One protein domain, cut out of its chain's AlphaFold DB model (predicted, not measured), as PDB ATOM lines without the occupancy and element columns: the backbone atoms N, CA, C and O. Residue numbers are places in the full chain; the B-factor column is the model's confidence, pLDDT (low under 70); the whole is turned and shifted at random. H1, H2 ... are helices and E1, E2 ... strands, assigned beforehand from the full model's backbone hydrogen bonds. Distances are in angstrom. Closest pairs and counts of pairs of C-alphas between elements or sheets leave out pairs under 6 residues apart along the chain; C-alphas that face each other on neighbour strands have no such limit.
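Overview. This is residues 2 to 57 of the 62 residues of the protein "Adenine deaminase" of Deltaproteobacteria bacterium (UniProt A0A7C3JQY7). A long helix, H1, stands across one end of an elongated model, and a small two-stranded hairpin, E1 and E2, lies at the other end, with the short helix H2 between them as a narrow middle. H1 and H2 meet about perpendicular through the later part of H1, while residues 2 to 8 of H1 stick out free, and after E2 the printed part folds back so that residues 55 to 56 pair with residues 49 to 50 of E2. The printed part has 56 residues with two named helices and two named strands, in the order H1, H2, E1, E2; the sheet is E1 - E2, antiparallel, and the class is mixed, helices and strands. The whole is loose, with a radius of gyration of the C-alphas of 14.3 A, and it spans 41 by 26 by 17 A.

Along the chain. H1 runs from Trp 2 to Glu 18 and is 24.6 A from first to last C-alpha; it begins at C-alpha 2, (12.282, -27.978, 37.415), and ends at C-alpha 18, (12.573, -22.976, 13.321). H2 covers residues 26 to 32 and is 10.3 A long, beginning at C-alpha 26, (16.303, -16.603, 21.124). E1 holds residues 41 to 44, with 9.9 A between its first and last C-alphas. E2 holds residues 47 to 50, 10.0 A long, and ends at C-alpha 50, (16.470, 5.645, 23.941).

Arrangement. H1 touches H2 with residues 12 to 17 alone, and the closest C-alphas, those of Gln 13 and Pro 26, are 6.1 A apart. Their lines stand at 76 degrees, about perpendicular. In both H1 and H2 every O i to N i+4 pair is within hydrogen-bond range. E1 and E2 form a hairpin of antiparallel neighbours, with 152 degrees between their directions. C-alphas 43 and 48 face each other at 4.7 A; N 42 and O 49, at 2.9 A, and N 49 and O 42, at 2.8 A, are within hydrogen-bond range. H1 is apart from E1 and from E2, and H2 is apart from E2.

Size, cuts and confidence. The two C-alphas farthest apart, those of Thr 3 and Asp 53, are 42.2 A from each other, and the first and last printed C-alphas, of Trp 2 and Val 57, are 39.4 A apart. The printed part runs from residue 2 to 57 and has no cut. The link from E1 to E2 is tight, with 2 residues; those from H1 to H2, with 7 residues, and from H2 to E1, with 8, are short, and no link is long. The mean pLDDT of the printed part is 93.9, and no printed residue is under 70.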
ATOM      1  N   TRP A   2      11.231 -28.638  38.217       95.25
ATOM      2  CA  TRP A   2      12.282 -27.978  37.415       95.25
ATOM      3  C   TRP A   2      12.584 -28.651  36.070       95.25
ATOM      4  O   TRP A   2      12.817 -27.969  35.073       95.25
ATOM      5  N   THR A   3      12.525 -29.983  36.011       97.06
ATOM      6  CA  THR A   3      12.721 -30.744  34.766       97.06
ATOM      7  C   THR A   3      11.680 -30.388  33.707       97.06
ATOM      8  O   THR A   3      12.025 -30.169  32.549       97.06
ATOM      9  N   GLU A   4      10.415 -30.287  34.112       97.69
ATOM     10  CA  GLU A   4       9.293 -29.939  33.240       97.69
ATOM     11  C   GLU A   4       9.430 -28.515  32.689       97.69
ATOM     12  O   GLU A   4       9.326 -28.305  31.481       97.69
ATOM     13  N   VAL A   5       9.792 -27.554  33.546       96.56
ATOM     14  CA  VAL A   5      10.114 -26.177  33.132       96.56
ATOM     15  C   VAL A   5      11.247 -26.172  32.102       96.56
ATOM     16  O   VAL A   5      11.155 -25.498  31.075       96.56
ATOM     17  N   GLY A   6      12.296 -26.970  32.326       96.25
ATOM     18  CA  GLY A   6      13.406 -27.108  31.385       96.25
ATOM     19  C   GLY A   6      12.982 -27.667  30.022       96.25
ATOM     20  O   GLY A   6      13.477 -27.210  28.990       96.25
ATOM     21  N   ILE A   7      12.049 -28.624  29.995       97.75
ATOM     22  CA  ILE A   7      11.468 -29.157  28.753       97.75
ATOM     23  C   ILE A   7      10.673 -28.067  28.026       97.75
ATOM     24  O   ILE A   7      10.887 -27.850  26.831       97.75
ATOM     25  N   GLY A   8       9.813 -27.341  28.743       96.50
ATOM     26  CA  GLY A   8       9.029 -26.239  28.181       96.50
ATOM     27  C   GLY A   8       9.908 -25.142  27.574       96.50
ATOM     28  O   GLY A   8       9.678 -24.718  26.440       96.50
ATOM     29  N   LEU A   9      10.972 -24.746  28.279       95.31
ATOM     30  CA  LEU A   9      11.920 -23.744  27.795       95.31
ATOM     31  C   LEU A   9      12.642 -24.202  26.520       95.31
ATOM     32  O   LEU A   9      12.766 -23.423  25.575       95.31
ATOM     33  N   ARG A  10      13.077 -25.470  26.455       95.81
ATOM     34  CA  ARG A  10      13.685 -26.038  25.237       95.81
ATOM     35  C   ARG A  10      12.723 -26.011  24.053       95.81
ATOM     36  O   ARG A  10      13.136 -25.648  22.955       95.81
ATOM     37  N   ARG A  11      11.442 -26.328  24.272       96.88
ATOM     38  CA  ARG A  11      10.418 -26.279  23.217       96.88
ATOM     39  C   ARG A  11      10.271 -24.873  22.629       96.88
ATOM     40  O   ARG A  11      10.242 -24.728  21.412       96.88
ATOM     41  N   ILE A  12      10.223 -23.845  23.479       96.31
ATOM     42  CA  ILE A  12      10.134 -22.440  23.043       96.31
ATOM     43  C   ILE A  12      11.375 -22.044  22.234       96.31
ATOM     44  O   ILE A  12      11.254 -21.477  21.151       96.31
ATOM     45  N   GLN A  13      12.565 -22.379  22.734       96.12
ATOM     46  CA  GLN A  13      13.836 -22.077  22.071       96.12
ATOM     47  C   GLN A  13      13.916 -22.693  20.669       96.12
ATOM     48  O   GLN A  13      14.269 -21.998  19.719       96.12
ATOM     49  N   ASN A  14      13.557 -23.974  20.536       96.19
ATOM     50  CA  ASN A  14      13.566 -24.674  19.252       96.19
ATOM     51  C   ASN A  14      12.579 -24.044  18.272       96.19
ATOM     52  O   ASN A  14      12.945 -23.763  17.134       96.19
ATOM     53  N   ARG A  15      11.366 -23.725  18.738       97.31
ATOM     54  CA  ARG A  15      10.354 -23.107  17.884       97.31
ATOM     55  C   ARG A  15      10.804 -21.756  17.328       97.31
ATOM     56  O   ARG A  15      10.601 -21.479  16.154       97.31
ATOM     57  N   LEU A  16      11.449 -20.927  18.148       96.69
ATOM     58  CA  LEU A  16      11.982 -19.638  17.699       96.69
ATOM     59  C   LEU A  16      13.106 -19.806  16.660       96.69
ATOM     60  O   LEU A  16      13.190 -19.009  15.728       96.69
ATOM     61  N   LYS A  17      13.938 -20.850  16.778       96.62
ATOM     62  CA  LYS A  17      14.955 -21.183  15.765       96.62
ATOM     63  C   LYS A  17      14.332 -21.653  14.452       96.62
ATOM     64  O   LYS A  17      14.733 -21.173  13.401       96.62
ATOM     65  N   GLU A  18      13.326 -22.523  14.506       97.56
ATOM     66  CA  GLU A  18      12.573 -22.976  13.321       97.56
ATOM     67  C   GLU A  18      11.926 -21.812  12.560       97.56
ATOM     68  O   GLU A  18      11.830 -21.842  11.339       97.56
ATOM     69  N   MET A  19      11.513 -20.764  13.276       96.81
ATOM     70  CA  MET A  19      10.973 -19.533  12.690       96.81
ATOM     71  C   MET A  19      12.049 -18.615  12.081       96.81
ATOM     72  O   MET A  19      11.722 -17.524  11.622       96.81
ATOM     73  N   GLY A  20      13.320 -19.030  12.075       97.12
ATOM     74  CA  GLY A  20      14.425 -18.298  11.458       97.12
ATOM     75  C   GLY A  20      15.196 -17.379  12.405       97.12
ATOM     76  O   GLY A  20      15.929 -16.510  11.937       97.12
ATOM     77  N   SER A  21      15.055 -17.528  13.729       96.44
ATOM     78  CA  SER A  21      15.864 -16.731  14.658       96.44
ATOM     79  C   SER A  21      17.358 -17.048  14.495       96.44
ATOM     80  O   SER A  21      17.739 -18.214  14.619       96.44
ATOM     81  N   PRO A  22      18.223 -16.035  14.302       95.50
ATOM     82  CA  PRO A  22      19.663 -16.241  14.141       95.50
ATOM     83  C   PRO A  22      20.396 -16.428  15.479       95.50
ATOM     84  O   PRO A  22      21.608 -16.619  15.497       95.50
ATOM     85  N   PHE A  23      19.696 -16.318  16.611       94.12
ATOM     86  CA  PHE A  23      20.314 -16.337  17.933       94.12
ATOM     87  C   PHE A  23      20.412 -17.754  18.507       94.12
ATOM     88  O   PHE A  23      19.473 -18.547  18.431       94.12
ATOM     89  N   ASP A  24      21.507 -18.042  19.215       91.00
ATOM     90  CA  ASP A  24      21.699 -19.333  19.890       91.00
ATOM     91  C   ASP A  24      20.655 -19.603  20.975       91.00
ATOM     92  O   ASP A  24      20.220 -20.746  21.163       91.00
ATOM     93  N   LYS A  25      20.246 -18.542  21.684       91.12
ATOM     94  CA  LYS A  25      19.215 -18.564  22.728       91.12
ATOM     95  C   LYS A  25      18.176 -17.458  22.483       91.12
ATOM     96  O   LYS A  25      18.217 -16.436  23.172       91.12
ATOM     97  N   PRO A  26      17.243 -17.646  21.534       95.06
ATOM     98  CA  PRO A  26      16.303 -16.603  21.124       95.06
ATOM     99  C   PRO A  26      15.479 -15.999  22.271       95.06
ATOM    100  O   PRO A  26      15.315 -14.781  22.336       95.06
ATOM    101  N   ILE A  27      15.014 -16.819  23.222       93.62
ATOM    102  CA  ILE A  27      14.197 -16.341  24.348       93.62
ATOM    103  C   ILE A  27      14.957 -15.367  25.249       93.62
ATOM    104  O   ILE A  27      14.351 -14.461  25.815       93.62
ATOM    105  N   PHE A  28      16.280 -15.514  25.374       91.31
ATOM    106  CA  PHE A  28      17.078 -14.616  26.210       91.31
ATOM    107  C   PHE A  28      17.095 -13.224  25.597       91.31
ATOM    108  O   PHE A  28      16.802 -12.262  26.294       91.31
ATOM    109  N   VAL A  29      17.325 -13.120  24.285       89.81
ATOM    110  CA  VAL A  29      17.296 -11.832  23.575       89.81
ATOM    111  C   VAL A  29      15.958 -11.128  23.788       89.81
ATOM    112  O   VAL A  29      15.943  -9.976  24.214       89.81
ATOM    113  N   LEU A  30      14.844 -11.840  23.585       89.69
ATOM    114  CA  LEU A  30      13.500 -11.295  23.809       89.69
ATOM    115  C   LEU A  30      13.285 -10.843  25.262       89.69
ATOM    116  O   LEU A  30      12.718  -9.779  25.496       89.69
ATOM    117  N   SER A  31      13.788 -11.609  26.233       90.94
ATOM    118  CA  SER A  31      13.677 -11.283  27.665       90.94
ATOM    119  C   SER A  31      14.472 -10.032  28.063       90.94
ATOM    120  O   SER A  31      14.121  -9.372  29.037       90.94
ATOM    121  N   PHE A  32      15.526  -9.688  27.315       90.19
ATOM    122  CA  PHE A  32      16.358  -8.504  27.559       90.19
ATOM    123  C   PHE A  32      15.913  -7.252  26.791       90.19
ATOM    124  O   PHE A  32      16.384  -6.158  27.109       90.19
ATOM    125  N   LEU A  33      14.989  -7.366  25.827       91.44
ATOM    126  CA  LEU A  33      14.442  -6.214  25.099       91.44
ATOM    127  C   LEU A  33      13.933  -5.081  26.008       91.44
ATOM    128  O   LEU A  33      14.270  -3.930  25.712       91.44
ATOM    129  N   PRO A  34      13.201  -5.347  27.114       92.94
ATOM    130  CA  PRO A  34      12.712  -4.288  27.991       92.94
ATOM    131  C   PRO A  34      13.735  -3.838  29.044       92.94
ATOM    132  O   PRO A  34      13.404  -3.019  29.900       92.94
ATOM    133  N   PHE A  35      14.965  -4.368  29.040       92.88
ATOM    134  CA  PHE A  35      15.927  -4.115  30.111       92.88
ATOM    135  C   PHE A  35      16.623  -2.754  29.943       92.88
ATOM    136  O   PHE A  35      17.693  -2.634  29.341       92.88
ATOM    137  N   VAL A  36      15.980  -1.718  30.492       89.69
ATOM    138  CA  VAL A  36      16.381  -0.298  30.423       89.69
ATOM    139  C   VAL A  36      17.563   0.085  31.323       89.69
ATOM    140  O   VAL A  36      17.917   1.253  31.411       89.69
ATOM    141  N   THR A  37      18.189  -0.872  32.004       90.06
ATOM    142  CA  THR A  37      19.444  -0.651  32.745       90.06
ATOM    143  C   THR A  37      20.671  -0.702  31.833       90.06
ATOM    144  O   THR A  37      21.730  -0.193  32.186       90.06
ATOM    145  N   LEU A  38      20.537  -1.311  30.651       88.19
ATOM    146  CA  LEU A  38      21.591  -1.384  29.649       88.19
ATOM    147  C   LEU A  38      21.524  -0.149  28.731       88.19
ATOM    148  O   LEU A  38      20.445   0.128  28.200       88.19
ATOM    149  N   PRO A  39      22.641   0.563  28.486       83.62
ATOM    150  CA  PRO A  39      22.654   1.877  27.835       83.62
ATOM    151  C   PRO A  39      22.574   1.783  26.300       83.62
ATOM    152  O   PRO A  39      23.450   2.253  25.579       83.62
ATOM    153  N   ALA A  40      21.529   1.140  25.787       88.44
ATOM    154  CA  ALA A  40      21.246   1.004  24.362       88.44
ATOM    155  C   ALA A  40      19.744   1.182  24.099       88.44
ATOM    156  O   ALA A  40      18.946   1.234  25.030       88.44
ATOM    157  N   LEU A  41      19.351   1.254  22.828       93.50
ATOM    158  CA  LEU A  41      17.948   1.314  22.417       93.50
ATOM    159  C   LEU A  41      17.183   0.065  22.905       93.50
ATOM    160  O   LEU A  41      17.684  -1.063  22.800       93.50
ATOM    161  N   ARG A  42      15.983   0.249  23.464       94.56
ATOM    162  CA  ARG A  42      15.179  -0.829  24.069       94.56
ATOM    163  C   ARG A  42      13.744  -0.821  23.575       94.56
ATOM    164  O   ARG A  42      13.162   0.237  23.369       94.56
ATOM    165  N   ILE A  43      13.165  -2.009  23.434       95.00
ATOM    166  CA  ILE A  43      11.747  -2.183  23.112       95.00
ATOM    167  C   ILE A  43      11.030  -2.529  24.411       95.00
ATOM    168  O   ILE A  43      11.334  -3.530  25.054       95.00
ATOM    169  N   THR A  44      10.081  -1.689  24.802       93.56
ATOM    170  CA  THR A  44       9.322  -1.829  26.046       93.56
ATOM    171  C   THR A  44       7.823  -1.810  25.761       93.56
ATOM    172  O   THR A  44       7.394  -1.476  24.658       93.56
ATOM    173  N   ALA A  45       7.004  -2.070  26.782       92.00
ATOM    174  CA  ALA A  45       5.555  -1.885  26.690       92.00
ATOM    175  C   ALA A  45       5.133  -0.424  26.400       92.00
ATOM    176  O   ALA A  45       4.007  -0.193  25.977       92.00
ATOM    177  N   ARG A  46       6.022   0.563  26.608       91.06
ATOM    178  CA  ARG A  46       5.799   1.982  26.264       91.06
ATOM    179  C   ARG A  46       6.291   2.351  24.858       91.06
ATOM    180  O   ARG A  46       6.231   3.518  24.487       91.06
ATOM    181  N   GLY A  47       6.795   1.381  24.095       93.00
ATOM    182  CA  GLY A  47       7.402   1.588  22.784       93.00
ATOM    183  C   GLY A  47       8.931   1.544  22.816       93.00
ATOM    184  O   GLY A  47       9.538   0.941  23.710       93.00
ATOM    185  N   LEU A  48       9.540   2.160  21.803       95.44
ATOM    186  CA  LEU A  48      10.984   2.226  21.603       95.44
ATOM    187  C   LEU A  48      11.587   3.322  22.492       95.44
ATOM    188  O   LEU A  48      11.187   4.480  22.401       95.44
ATOM    189  N   ILE A  49      12.528   2.963  23.361       95.31
ATOM    190  CA  ILE A  49      13.149   3.861  24.340       95.31
ATOM    191  C   ILE A  49      14.633   4.016  24.030       95.31
ATOM    192  O   ILE A  49      15.380   3.035  24.021       95.31
ATOM    193  N   ASP A  50      15.066   5.259  23.844       94.50
ATOM    194  CA  ASP A  50      16.470   5.645  23.941       94.50
ATOM    195  C   ASP A  50      16.817   5.766  25.428       94.50
ATOM    196  O   ASP A  50      16.430   6.721  26.105       94.50
ATOM    197  N   VAL A  51      17.488   4.741  25.961       94.12
ATOM    198  CA  VAL A  51      17.808   4.642  27.392       94.12
ATOM    199  C   VAL A  51      18.793   5.725  27.826       94.12
ATOM    200  O   VAL A  51      18.705   6.201  28.958       94.12
ATOM    201  N   LYS A  52      19.708   6.130  26.936       93.31
ATOM    202  CA  LYS A  52      20.744   7.117  27.248       93.31
ATOM    203  C   LYS A  52      20.117   8.484  27.516       93.31
ATOM    204  O   LYS A  52      20.393   9.081  28.553       93.31
ATOM    205  N   ASP A  53      19.218   8.908  26.631       94.06
ATOM    206  CA  ASP A  53      18.552  10.216  26.703       94.06
ATOM    207  C   ASP A  53      17.186  10.160  27.414       94.06
ATOM    208  O   ASP A  53      16.509  11.176  27.562       94.06
ATOM    209  N   ARG A  54      16.766   8.969  27.867       91.94
ATOM    210  CA  ARG A  54      15.502   8.697  28.576       91.94
ATOM    211  C   ARG A  54      14.260   9.208  27.840       91.94
ATOM    212  O   ARG A  54      13.343   9.755  28.451       91.94
ATOM    213  N   ARG A  55      14.208   8.989  26.528       94.19
ATOM    214  CA  ARG A  55      13.113   9.456  25.664       94.19
ATOM    215  C   ARG A  55      12.481   8.325  24.865       94.19
ATOM    216  O   ARG A  55      13.140   7.348  24.514       94.19
ATOM    217  N   ILE A  56      11.194   8.488  24.564       94.81
ATOM    218  CA  ILE A  56      10.494   7.642  23.596       94.81
ATOM    219  C   ILE A  56      10.942   8.065  22.196       94.81
ATOM    220  O   ILE A  56      10.973   9.256  21.885       94.81
ATOM    221  N   VAL A  57      11.291   7.090  21.364       95.50
ATOM    222  CA  VAL A  57      11.677   7.294  19.968       95.50
ATOM    223  C   VAL A  57      10.435   7.121  19.084       95.50
ATOM    224  O   VAL A  57       9.839   6.039  19.099       95.50
TER     225      VAL A  57